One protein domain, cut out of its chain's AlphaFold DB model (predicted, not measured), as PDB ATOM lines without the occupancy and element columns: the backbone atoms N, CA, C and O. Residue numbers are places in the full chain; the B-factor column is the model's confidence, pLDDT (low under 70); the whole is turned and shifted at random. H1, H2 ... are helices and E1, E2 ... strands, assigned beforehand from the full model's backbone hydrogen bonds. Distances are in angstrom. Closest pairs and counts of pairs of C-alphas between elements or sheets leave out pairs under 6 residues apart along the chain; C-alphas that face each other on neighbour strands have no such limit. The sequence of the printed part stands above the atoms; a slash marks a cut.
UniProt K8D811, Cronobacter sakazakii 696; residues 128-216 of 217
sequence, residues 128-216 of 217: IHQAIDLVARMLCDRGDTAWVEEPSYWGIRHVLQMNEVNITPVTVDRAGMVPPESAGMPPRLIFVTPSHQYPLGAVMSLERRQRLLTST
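What this domain is: This is residues 128 to 216 of the 217 residues of a protein of Cronobacter sakazakii 696 (UniProt K8D811). A small sheet of three parallel strands, ordered E2 E1 E3, has H2 packed along one face and H1 beside H2; H3 lies off the sheet. The 89 printed residues hold H1 E1 H2 E2 E3 H3, mixed in class and compact: radius of gyration of the C-alphas 12.5 A, spans 32 by 27 by 16 A.

How they stand to each other: H1, residues 128 to 139, touches H2, residues 154 to 162; their closest C-alphas, Asp 133 and Val 159, are 5.8 A apart. E1, residues 145 to 150, neighbours E2, residues 166 to 173, with N 146 and O 166 at 2.8 A, and E3, residues 189 to 191, with N 191 and O 147 at 2.8 A. E1, H2, E2 form a strand-helix-strand unit, parallel neighbour strands with a helix between, its crossover right-handed. H2's height over the sheet is 9.7 A. H1 only grazes the sheet. H3, residues 206 to 214, is apart from H1 and H2. Every O i to N i+4 pair is within hydrogen-bond range in H1 and H3, 4 of 5 in H2.

Where its parts are: H1, 16.2 A long, begins at C-alpha 128 (145.822, -38.306, -247.873); H3 ends at C-alpha 214 (121.011, -34.141, -248.693). E2 is 22.5 A long.

The domain as a whole: The printed part has no cut. Links E2 to E3 and E3 to H3 are long. Residues 182 to 184 and 216 are under pLDDT 70.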
ATOM      1  N   ILE A 128     147.043 -39.119-247.849       92.50
ATOM      2  CA  ILE A 128     145.822 -38.306-247.873       92.50
ATOM      3  C   ILE A 128     145.996 -36.973-248.610       92.50
ATOM      4  O   ILE A 128     145.083 -36.550-249.308       92.50
ATOM      5  N   HIS A 129     147.165 -36.326-248.523       93.31
ATOM      6  CA  HIS A 129     147.405 -35.063-249.230       93.31
ATOM      7  C   HIS A 129     147.350 -35.233-250.749       93.31
ATOM      8  O   HIS A 129     146.718 -34.421-251.417       93.31
ATOM      9  N   GLN A 130     147.947 -36.304-251.286       95.00
ATOM     10  CA  GLN A 130     147.859 -36.601-252.716       95.00
ATOM     11  C   GLN A 130     146.424 -36.958-253.118       95.00
ATOM     12  O   GLN A 130     145.960 -36.513-254.163       95.00
ATOM     13  N   ALA A 131     145.706 -37.723-252.288       95.31
ATOM     14  CA  ALA A 131     144.312 -38.072-252.563       95.31
ATOM     15  C   ALA A 131     143.416 -36.826-252.651       95.31
ATOM     16  O   ALA A 131     142.653 -36.684-253.601       95.31
ATOM     17  N   ILE A 132     143.546 -35.898-251.698       95.25
ATOM     18  CA  ILE A 132     142.807 -34.631-251.709       95.25
ATOM     19  C   ILE A 132     143.209 -33.777-252.919       95.25
ATOM     20  O   ILE A 132     142.328 -33.220-253.568       95.25
ATOM     21  N   ASP A 133     144.505 -33.666-253.229       95.81
ATOM     22  CA  ASP A 133     144.992 -32.882-254.374       95.81
ATOM     23  C   ASP A 133     144.400 -33.407-255.685       95.81
ATOM     24  O   ASP A 133     143.887 -32.631-256.487       95.81
ATOM     25  N   LEU A 134     144.380 -34.731-255.863       96.06
ATOM     26  CA  LEU A 134     143.774 -35.356-257.030       96.06
ATOM     27  C   LEU A 134     142.267 -35.084-257.102       96.06
ATOM     28  O   LEU A 134     141.775 -34.677-258.151       96.06
ATOM     29  N   VAL A 135     141.538 -35.261-255.995       96.31
ATOM     30  CA  VAL A 135     140.094 -34.978-255.932       96.31
ATOM     31  C   VAL A 135     139.806 -33.517-256.281       96.31
ATOM     32  O   VAL A 135     138.936 -33.253-257.107       96.31
ATOM     33  N   ALA A 136     140.559 -32.572-255.713       96.44
ATOM     34  CA  ALA A 136     140.388 -31.149-255.984       96.44
ATOM     35  C   ALA A 136     140.659 -30.815-257.458       96.44
ATOM     36  O   ALA A 136     139.844 -30.156-258.092       96.44
ATOM     37  N   ARG A 137     141.752 -31.322-258.041       96.06
ATOM     38  CA  ARG A 137     142.088 -31.078-259.458       96.06
ATOM     39  C   ARG A 137     141.089 -31.677-260.439       96.06
ATOM     40  O   ARG A 137     140.978 -31.176-261.552       96.06
ATOM     41  N   MET A 138     140.445 -32.783-260.072       96.38
ATOM     42  CA  MET A 138     139.516 -33.492-260.955       96.38
ATOM     43  C   MET A 138     138.080 -32.999-260.838       96.38
ATOM     44  O   MET A 138     137.328 -33.141-261.799       96.38
ATOM     45  N   LEU A 139     137.692 -32.449-259.685       96.44
ATOM     46  CA  LEU A 139     136.301 -32.094-259.405       96.44
ATOM     47  C   LEU A 139     136.067 -30.599-259.173       96.44
ATOM     48  O   LEU A 139     134.908 -30.213-259.052       96.44
ATOM     49  N   CYS A 140     137.104 -29.766-259.067       96.44
ATOM     50  CA  CYS A 140     136.955 -28.335-258.798       96.44
ATOM     51  C   CYS A 140     137.565 -27.468-259.895       96.44
ATOM     52  O   CYS A 140     138.676 -27.724-260.363       96.44
ATOM     53  N   ASP A 141     136.870 -26.378-260.206       96.25
ATOM     54  CA  ASP A 141     137.437 -25.247-260.932       96.25
ATOM     55  C   ASP A 141     138.062 -24.223-259.971       96.25
ATOM     56  O   ASP A 141     137.803 -24.199-258.764       96.25
ATOM     57  N   ARG A 142     138.888 -23.324-260.518       95.00
ATOM     58  CA  ARG A 142     139.433 -22.193-259.752       95.00
ATOM     59  C   ARG A 142     138.286 -21.340-259.214       95.00
ATOM     60  O   ARG A 142     137.441 -20.881-259.979       95.00
ATOM     61  N   GLY A 143     138.293 -21.084-257.909       94.12
ATOM     62  CA  GLY A 143     137.254 -20.310-257.232       94.12
ATOM     63  C   GLY A 143     136.026 -21.115-256.794       94.12
ATOM     64  O   GLY A 143     135.186 -20.554-256.080       94.12
ATOM     65  N   ASP A 144     135.933 -22.412-257.126       95.56
ATOM     66  CA  ASP A 144     134.934 -23.291-256.511       95.56
ATOM     67  C   ASP A 144     135.091 -23.286-254.988       95.56
ATOM     68  O   ASP A 144     136.167 -23.036-254.444       95.56
ATOM     69  N   THR A 145     133.994 -23.548-254.283       94.12
ATOM     70  CA  THR A 145     133.955 -23.471-252.820       94.12
ATOM     71  C   THR A 145     133.907 -24.857-252.191       94.12
ATOM     72  O   THR A 145     133.100 -25.695-252.588       94.12
ATOM     73  N   ALA A 146     134.724 -25.080-251.165       94.88
ATOM     74  CA  ALA A 146     134.696 -26.263-250.320       94.88
ATOM     75  C   ALA A 146     134.309 -25.898-248.883       94.88
ATOM     76  O   ALA A 146     134.869 -24.974-248.289       94.88
ATOM     77  N   TRP A 147     133.380 -26.652-248.300       95.00
ATOM     78  CA  TRP A 147     133.092 -26.583-246.869       95.00
ATOM     79  C   TRP A 147     134.092 -27.425-246.094       95.00
ATOM     80  O   TRP A 147     134.312 -28.592-246.419       95.00
ATOM     81  N   VAL A 148     134.686 -26.849-245.055       95.81
ATOM     82  CA  VAL A 148     135.704 -27.516-244.234       95.81
ATOM     83  C   VAL A 148     135.379 -27.299-242.764       95.81
ATOM     84  O   VAL A 148     135.040 -26.190-242.367       95.81
ATOM     85  N   GLU A 149     135.496 -28.349-241.952       97.06
ATOM     86  CA  GLU A 149     135.322 -28.261-240.496       97.06
ATOM     87  C   GLU A 149     136.180 -27.138-239.873       97.06
ATOM     88  O   GLU A 149     137.316 -26.891-240.283       97.06
ATOM     89  N   GLU A 150     135.659 -26.458-238.856       95.56
ATOM     90  CA  GLU A 150     136.378 -25.466-238.056       95.56
ATOM     91  C   GLU A 150     136.176 -25.774-236.563       95.56
ATOM     92  O   GLU A 150     135.050 -25.635-236.066       95.56
ATOM     93  N   PRO A 151     137.233 -26.190-235.833       94.12
ATOM     94  CA  PRO A 151     138.599 -26.487-236.302       94.12
ATOM     95  C   PRO A 151     138.691 -27.765-237.167       94.12
ATOM     96  O   PRO A 151     137.871 -28.667-237.029       94.12
ATOM     97  N   SER A 152     139.714 -27.872-238.029       92.25
ATOM     98  CA  SER A 152     139.949 -29.016-238.943       92.25
ATOM     99  C   SER A 152     141.376 -29.563-238.904       92.25
ATOM    100  O   SER A 152     142.293 -28.967-238.338       92.25
ATOM    101  N   TYR A 153     141.581 -30.695-239.588       88.56
ATOM    102  CA  TYR A 153     142.903 -31.177-239.978       88.56
ATOM    103  C   TYR A 153     143.660 -30.126-240.794       88.56
ATOM    104  O   TYR A 153     143.283 -29.825-241.916       88.56
ATOM    105  N   TRP A 154     144.761 -29.607-240.257       85.69
ATOM    106  CA  TRP A 154     145.571 -28.538-240.857       85.69
ATOM    107  C   TRP A 154     145.924 -28.746-242.343       85.69
ATOM    108  O   TRP A 154     145.891 -27.796-243.124       85.69
ATOM    109  N   GLY A 155     146.226 -29.984-242.750       87.44
ATOM    110  CA  GLY A 155     146.723 -30.293-244.091       87.44
ATOM    111  C   GLY A 155     145.716 -30.026-245.211       87.44
ATOM    112  O   GLY A 155     146.119 -29.670-246.318       87.44
ATOM    113  N   ILE A 156     144.407 -30.114-244.930       91.75
ATOM    114  CA  ILE A 156     143.363 -29.890-245.946       91.75
ATOM    115  C   ILE A 156     143.420 -28.472-246.516       91.75
ATOM    116  O   ILE A 156     143.270 -28.280-247.722       91.75
ATOM    117  N   ARG A 157     143.674 -27.476-245.659       89.19
ATOM    118  CA  ARG A 157     143.614 -26.065-246.046       89.19
ATOM    119  C   ARG A 157     144.673 -25.746-247.089       89.19
ATOM    120  O   ARG A 157     144.362 -25.101-248.083       89.19
ATOM    121  N   HIS A 158     145.888 -26.265-246.915       88.19
ATOM    122  CA  HIS A 158     146.959 -26.046-247.887       88.19
ATOM    123  C   HIS A 158     146.658 -26.699-249.221       88.19
ATOM    124  O   HIS A 158     146.849 -26.067-250.253       88.19
ATOM    125  N   VAL A 159     146.186 -27.946-249.213       92.50
ATOM    126  CA  VAL A 159     145.924 -28.662-250.463       92.50
ATOM    127  C   VAL A 159     144.825 -27.957-251.261       92.50
ATOM    128  O   VAL A 159     144.978 -27.760-252.464       92.50
ATOM    129  N   LEU A 160     143.762 -27.484-250.603       94.06
ATOM    130  CA  LEU A 160     142.705 -26.716-251.268       94.06
ATOM    131  C   LEU A 160     143.201 -25.351-251.769       94.06
ATOM    132  O   LEU A 160     142.954 -24.999-252.919       94.06
ATOM    133  N   GLN A 161     143.978 -24.619-250.965       91.31
ATOM    134  CA  GLN A 161     144.582 -23.345-251.379       91.31
ATOM    135  C   GLN A 161     145.542 -23.504-252.567       91.31
ATOM    136  O   GLN A 161     145.553 -22.668-253.470       91.31
ATOM    137  N   MET A 162     146.337 -24.580-252.605       91.25
ATOM    138  CA  MET A 162     147.228 -24.896-253.731       91.25
ATOM    139  C   MET A 162     146.456 -25.144-255.032       91.25
ATOM    140  O   MET A 162     146.989 -24.867-256.113       91.25
ATOM    141  N   ASN A 163     145.223 -25.630-254.915       94.19
ATOM    142  CA  ASN A 163     144.298 -25.859-256.019       94.19
ATOM    143  C   ASN A 163     143.350 -24.676-256.270       94.19
ATOM    144  O   ASN A 163     142.487 -24.770-257.133       94.19
ATOM    145  N   GLU A 164     143.538 -23.552-255.568       93.94
ATOM    146  CA  GLU A 164     142.734 -22.329-255.711       93.94
ATOM    147  C   GLU A 164     141.232 -22.556-255.477       93.94
ATOM    148  O   GLU A 164     140.378 -21.891-256.066       93.94
ATOM    149  N   VAL A 165     140.925 -23.489-254.575       96.12
ATOM    150  CA  VAL A 165     139.577 -23.746-254.071       96.12
ATOM    151  C   VAL A 165     139.339 -22.851-252.856       96.12
ATOM    152  O   VAL A 165     140.128 -22.838-251.904       96.12
ATOM    153  N   ASN A 166     138.243 -22.099-252.880       95.19
ATOM    154  CA  ASN A 166     137.812 -21.250-251.778       95.19
ATOM    155  C   ASN A 166     137.368 -22.112-250.592       95.19
ATOM    156  O   ASN A 166     136.593 -23.051-250.746       95.19
ATOM    157  N   ILE A 167     137.834 -21.779-249.391       94.12
ATOM    158  CA  ILE A 167     137.492 -22.517-248.172       94.12
ATOM    159  C   ILE A 167     136.424 -21.740-247.409       94.12
ATOM    160  O   ILE A 167     136.669 -20.621-246.960       94.12
ATOM    161  N   THR A 168     135.262 -22.357-247.207       94.19
ATOM    162  CA  THR A 168     134.258 -21.882-246.254       94.19
ATOM    163  C   THR A 168     134.380 -22.695-244.966       94.19
ATOM    164  O   THR A 168     134.078 -23.892-244.974       94.19
ATOM    165  N   PRO A 169     134.834 -22.084-243.858       94.69
ATOM    166  CA  PRO A 169     134.884 -22.764-242.574       94.69
ATOM    167  C   PRO A 169     133.464 -23.011-242.052       94.69
ATOM    168  O   PRO A 169     132.616 -22.120-242.087       94.69
ATOM    169  N   VAL A 170     133.214 -24.219-241.553       94.75
ATOM    170  CA  VAL A 170     131.927 -24.639-240.990       94.75
ATOM    171  C   VAL A 170     132.154 -25.166-239.582       94.75
ATOM    172  O   VAL A 170     132.951 -26.080-239.370       94.75
ATOM    173  N   THR A 171     131.458 -24.586-238.608       96.19
ATOM    174  CA  THR A 171     131.645 -24.911-237.192       96.19
ATOM    175  C   THR A 171     131.301 -26.366-236.888       96.19
ATOM    176  O   THR A 171     130.463 -26.993-237.541       96.19
ATOM    177  N   VAL A 172     131.965 -26.913-235.875       97.25
ATOM    178  CA  VAL A 172     131.749 -28.275-235.382       97.25
ATOM    179  C   VAL A 172     131.159 -28.218-233.978       97.25
ATOM    180  O   VAL A 172     131.660 -27.499-233.115       97.25
ATOM    181  N   ASP A 173     130.118 -29.013-233.738       96.75
ATOM    182  CA  ASP A 173     129.566 -29.259-232.408       96.75
ATOM    183  C   ASP A 173     129.781 -30.723-231.976       96.75
ATOM    184  O   ASP A 173     130.497 -31.500-232.615       96.75
ATOM    185  N   ARG A 174     129.148 -31.130-230.869       96.88
ATOM    186  CA  ARG A 174     129.239 -32.503-230.342       96.88
ATOM    187  C   ARG A 174     128.702 -33.575-231.298       96.88
ATOM    188  O   ARG A 174     129.014 -34.745-231.100       96.88
ATOM    189  N   ALA A 175     127.912 -33.193-232.299       97.06
ATOM    190  CA  ALA A 175     127.367 -34.066-233.329       97.06
ATOM    191  C   ALA A 175     128.091 -33.922-234.685       97.06
ATOM    192  O   ALA A 175     127.636 -34.512-235.668       97.06
ATOM    193  N   GLY A 176     129.212 -33.190-234.749       96.94
ATOM    194  CA  GLY A 176     130.039 -32.992-235.947       96.94
ATOM    195  C   GLY A 176     129.846 -31.624-236.615       96.94
ATOM    196  O   GLY A 176     129.299 -30.697-236.023       96.94
ATOM    197  N   MET A 177     130.311 -31.486-237.865       96.19
ATOM    198  CA  MET A 177     130.114 -30.282-238.696       96.19
ATOM    199  C   MET A 177     128.648 -29.853-238.706       96.19
ATOM    200  O   MET A 177     127.809 -30.721-238.925       96.19
ATOM    201  N   VAL A 178     128.341 -28.565-238.511       94.56
ATOM    202  CA  VAL A 178     126.995 -27.958-238.520       94.56
ATOM    203  C   VAL A 178     126.714 -27.330-239.890       94.56
ATOM    204  O   VAL A 178     127.156 -26.210-240.134       94.56
ATOM    205  N   PRO A 179     125.996 -28.013-240.807       87.50
ATOM    206  CA  PRO A 179     125.711 -27.471-242.125       87.50
ATOM    207  C   PRO A 179     124.935 -26.157-241.992       87.50
ATOM    208  O   PRO A 179     123.967 -26.119-241.223       87.50
ATOM    209  N   PRO A 180     125.312 -25.108-242.736       84.75
ATOM    210  CA  PRO A 180     124.567 -23.857-242.740       84.75
ATOM    211  C   PRO A 180     123.126 -24.088-243.225       84.75
ATOM    212  O   PRO A 180     122.892 -24.840-244.170       84.75
ATOM    213  N   GLU A 181     122.158 -23.440-242.571       77.12
ATOM    214  CA  GLU A 181     120.717 -23.624-242.836       77.12
ATOM    215  C   GLU A 181     120.269 -23.047-244.189       77.12
ATOM    216  O   GLU A 181     119.304 -23.526-244.779       77.12
ATOM    217  N   SER A 182     121.008 -22.070-244.717       64.12
ATOM    218  CA  SER A 182     120.827 -21.502-246.052       64.12
ATOM    219  C   SER A 182     122.189 -21.386-246.732       64.12
ATOM    220  O   SER A 182     122.860 -20.352-246.669       64.12
ATOM    221  N   ALA A 183     122.650 -22.464-247.353       56.97
ATOM    222  CA  ALA A 183     123.743 -22.332-248.301       56.97
ATOM    223  C   ALA A 183     123.254 -21.458-249.460       56.97
ATOM    224  O   ALA A 183     122.145 -21.663-249.943       56.97
ATOM    225  N   GLY A 184     124.052 -20.482-249.890       66.44
ATOM    226  CA  GLY A 184     123.872 -19.870-251.202       66.44
ATOM    227  C   GLY A 184     124.081 -20.926-252.292       66.44
ATOM    228  O   GLY A 184     123.343 -21.900-252.392       66.44
ATOM    229  N   MET A 185     125.119 -20.778-253.112       71.00
ATOM    230  CA  MET A 185     125.513 -21.894-253.973       71.00
ATOM    231  C   MET A 185     126.028 -23.065-253.113       71.00
ATOM    232  O   MET A 185     126.785 -22.825-252.165       71.00
ATOM    233  N   PRO A 186     125.620 -24.314-253.410       80.81
ATOM    234  CA  PRO A 186     126.141 -25.486-252.720       80.81
ATOM    235  C   PRO A 186     127.658 -25.592-252.937       80.81
ATOM    236  O   PRO A 186     128.162 -25.186-253.990       80.81
ATOM    237  N   PRO A 187     128.410 -26.117-251.957       91.56
ATOM    238  CA  PRO A 187     129.839 -26.302-252.128       91.56
ATOM    239  C   PRO A 187     130.105 -27.387-253.173       91.56
ATOM    240  O   PRO A 187     129.356 -28.358-253.290       91.56
ATOM    241  N   ARG A 188     131.231 -27.271-253.876       93.62
ATOM    242  CA  ARG A 188     131.728 -28.335-254.748       93.62
ATOM    243  C   ARG A 188     132.197 -29.548-253.950       93.62
ATOM    244  O   ARG A 188     132.031 -30.678-254.394       93.62
ATOM    245  N   LEU A 189     132.786 -29.311-252.775       94.25
ATOM    246  CA  LEU A 189     133.309 -30.347-251.883       94.25
ATOM    247  C   LEU A 189     132.937 -30.065-250.428       94.25
ATOM    248  O   LEU A 189     132.912 -28.918-249.988       94.25
ATOM    249  N   ILE A 190     132.730 -31.125-249.651       94.94
ATOM    250  CA  ILE A 190     132.606 -31.048-248.196       94.94
ATOM    251  C   ILE A 190     133.681 -31.947-247.583       94.94
ATOM    252  O   ILE A 190     133.721 -33.146-247.853       94.94
ATOM    253  N   PHE A 191     134.546 -31.377-246.747       95.62
ATOM    254  CA  PHE A 191     135.576 -32.110-246.020       95.62
ATOM    255  C   PHE A 191     135.169 -32.306-244.557       95.62
ATOM    256  O   PHE A 191     135.060 -31.337-243.803       95.62
ATOM    257  N   VAL A 192     134.979 -33.565-244.158       96.25
ATOM    258  CA  VAL A 192     134.525 -33.968-242.817       96.25
ATOM    259  C   VAL A 192     135.332 -35.136-242.266       96.25
ATOM    260  O   VAL A 192     135.827 -35.976-243.021       96.25
ATOM    261  N   THR A 193     135.400 -35.243-240.938       96.44
ATOM    262  CA  THR A 193     136.019 -36.379-240.232       96.44
ATOM    263  C   THR A 193     134.982 -37.115-239.359       96.44
ATOM    264  O   THR A 193     134.988 -37.021-238.136       96.44
ATOM    265  N   PRO A 194     134.048 -37.878-239.966       96.06
ATOM    266  CA  PRO A 194     132.784 -38.254-239.320       96.06
ATOM    267  C   PRO A 194     132.889 -39.354-238.254       96.06
ATOM    268  O   PRO A 194     131.979 -39.494-237.433       96.06
ATOM    269  N   SER A 195     133.943 -40.176-238.286       95.69
ATOM    270  CA  SER A 195     134.145 -41.236-237.287       95.69
ATOM    271  C   SER A 195     134.680 -40.674-235.977       95.69
ATOM    272  O   SER A 195     134.180 -41.036-234.923       95.69
ATOM    273  N   HIS A 196     135.672 -39.788-236.063       95.88
ATOM    274  CA  HIS A 196     136.265 -39.065-234.945       95.88
ATOM    275  C   HIS A 196     136.762 -37.736-235.484       95.88
ATOM    276  O   HIS A 196     137.733 -37.706-236.246       95.88
ATOM    277  N   GLN A 197     136.073 -36.665-235.112       96.75
ATOM    278  CA  GLN A 197     136.379 -35.348-235.625       96.75
ATOM    279  C   GLN A 197     137.804 -34.968-235.238       96.75
ATOM    280  O   GLN A 197     138.198 -35.140-234.086       96.75
ATOM    281  N   TYR A 198     138.597 -34.472-236.178       93.19
ATOM    282  CA  TYR A 198     139.924 -33.970-235.856       93.19
ATOM    283  C   TYR A 198     139.912 -32.436-235.789       93.19
ATOM    284  O   TYR A 198     139.624 -31.806-236.808       93.19
ATOM    285  N   PRO A 199     140.319 -31.808-234.667       92.75
ATOM    286  CA  PRO A 199     140.977 -32.403-233.495       92.75
ATOM    287  C   PRO A 199     140.058 -32.712-232.294       92.75
ATOM    288  O   PRO A 199     140.555 -33.199-231.282       92.75
ATOM    289  N   LEU A 200     138.756 -32.405-232.345       94.69
ATOM    290  CA  LEU A 200     137.894 -32.375-231.148       94.69
ATOM    291  C   LEU A 200     137.375 -33.747-230.685       94.69
ATOM    292  O   LEU A 200     136.818 -33.862-229.596       94.69
ATOM    293  N   GLY A 201     137.516 -34.788-231.500       95.31
ATOM    294  CA  GLY A 201     137.140 -36.173-231.201       95.31
ATOM    295  C   GLY A 201     135.647 -36.499-231.321       95.31
ATOM    296  O   GLY A 201     135.274 -37.657-231.137       95.31
ATOM    297  N   ALA A 202     134.793 -35.519-231.640       96.69
ATOM    298  CA  ALA A 202     133.348 -35.714-231.753       96.69
ATOM    299  C   ALA A 202     132.991 -36.784-232.802       96.69
ATOM    300  O   ALA A 202     133.576 -36.833-233.881       96.69
ATOM    301  N   VAL A 203     132.006 -37.631-232.506       97.94
ATOM    302  CA  VAL A 203     131.489 -38.618-233.465       97.94
ATOM    303  C   VAL A 203     130.279 -38.014-234.161       97.94
ATOM    304  O   VAL A 203     129.315 -37.619-233.506       97.94
ATOM    305  N   MET A 204     130.309 -37.950-235.492       98.00
ATOM    306  CA  MET A 204     129.214 -37.345-236.241       98.00
ATOM    307  C   MET A 204     127.962 -38.223-236.184       98.00
ATOM    308  O   MET A 204     128.015 -39.395-236.578       98.00
ATOM    309  N   SER A 205     126.841 -37.649-235.735       97.62
ATOM    310  CA  SER A 205     125.574 -38.375-235.581       97.62
ATOM    311  C   SER A 205     125.012 -38.839-236.930       97.62
ATOM    312  O   SER A 205     125.312 -38.265-237.979       97.62
ATOM    313  N   LEU A 206     124.167 -39.878-236.916       96.25
ATOM    314  CA  LEU A 206     123.504 -40.365-238.132       96.25
ATOM    315  C   LEU A 206     122.663 -39.267-238.798       96.25
ATOM    316  O   LEU A 206     122.762 -39.075-240.007       96.25
ATOM    317  N   GLU A 207     121.905 -38.515-238.001       95.75
ATOM    318  CA  GLU A 207     121.116 -37.371-238.468       95.75
ATOM    319  C   GLU A 207     122.005 -36.347-239.187       95.75
ATOM    320  O   GLU A 207     121.677 -35.884-240.280       95.75
ATOM    321  N   ARG A 208     123.180 -36.032-238.624       95.25
ATOM    322  CA  ARG A 208     124.098 -35.064-239.225       95.25
ATOM    323  C   ARG A 208     124.682 -35.560-240.546       95.25
ATOM    324  O   ARG A 208     124.749 -34.791-241.504       95.25
ATOM    325  N   ARG A 209     125.029 -36.850-240.630       95.38
ATOM    326  CA  ARG A 209     125.477 -37.490-241.879       95.38
ATOM    327  C   ARG A 209     124.395 -37.429-242.958       95.38
ATOM    328  O   ARG A 209     124.696 -37.086-244.095       95.38
ATOM    329  N   GLN A 210     123.144 -37.717-242.602       93.62
ATOM    330  CA  GLN A 210     122.013 -37.645-243.532       93.62
ATOM    331  C   GLN A 210     121.784 -36.218-244.031       93.62
ATOM    332  O   GLN A 210     121.665 -36.018-245.238       93.62
ATOM    333  N   ARG A 211     121.808 -35.224-243.131       91.75
ATOM    334  CA  ARG A 211     121.695 -33.807-243.508       91.75
ATOM    335  C   ARG A 211     122.762 -33.409-244.527       91.75
ATOM    336  O   ARG A 211     122.413 -32.845-245.558       91.75
ATOM    337  N   LEU A 212     124.026 -33.766-244.289       91.94
ATOM    338  CA  LEU A 212     125.123 -33.482-245.224       91.94
ATOM    339  C   LEU A 212     124.917 -34.130-246.599       91.94
ATOM    340  O   LEU A 212     125.088 -33.457-247.610       91.94
ATOM    341  N   LEU A 213     124.498 -35.398-246.646       90.31
ATOM    342  CA  LEU A 213     124.229 -36.102-247.909       90.31
ATOM    343  C   LEU A 213     123.076 -35.473-248.704       90.31
ATOM    344  O   LEU A 213     123.061 -35.536-249.930       90.31
ATOM    345  N   THR A 214     122.107 -34.857-248.023       86.50
ATOM    346  CA  THR A 214     121.011 -34.141-248.693       86.50
ATOM    347  C   THR A 214     121.387 -32.735-249.160       86.50
ATOM    348  O   THR A 214     120.694 -32.184-250.012       86.50
ATOM    349  N   SER A 215     122.477 -32.160-248.641       76.44
ATOM    350  CA  SER A 215     122.948 -30.812-248.986       76.44
ATOM    351  C   SER A 215     123.735 -30.740-250.302       76.44
ATOM    352  O   SER A 215     123.999 -29.639-250.774       76.44
ATOM    353  N   THR A 216     124.109 -31.876-250.899       63.06
ATOM    354  CA  THR A 216     124.987 -31.963-252.084       63.06
ATOM    355  C   THR A 216     124.248 -32.409-253.354       63.06
ATOM    356  O   THR A 216     124.706 -33.329-254.028       63.06
TER     357      THR A 216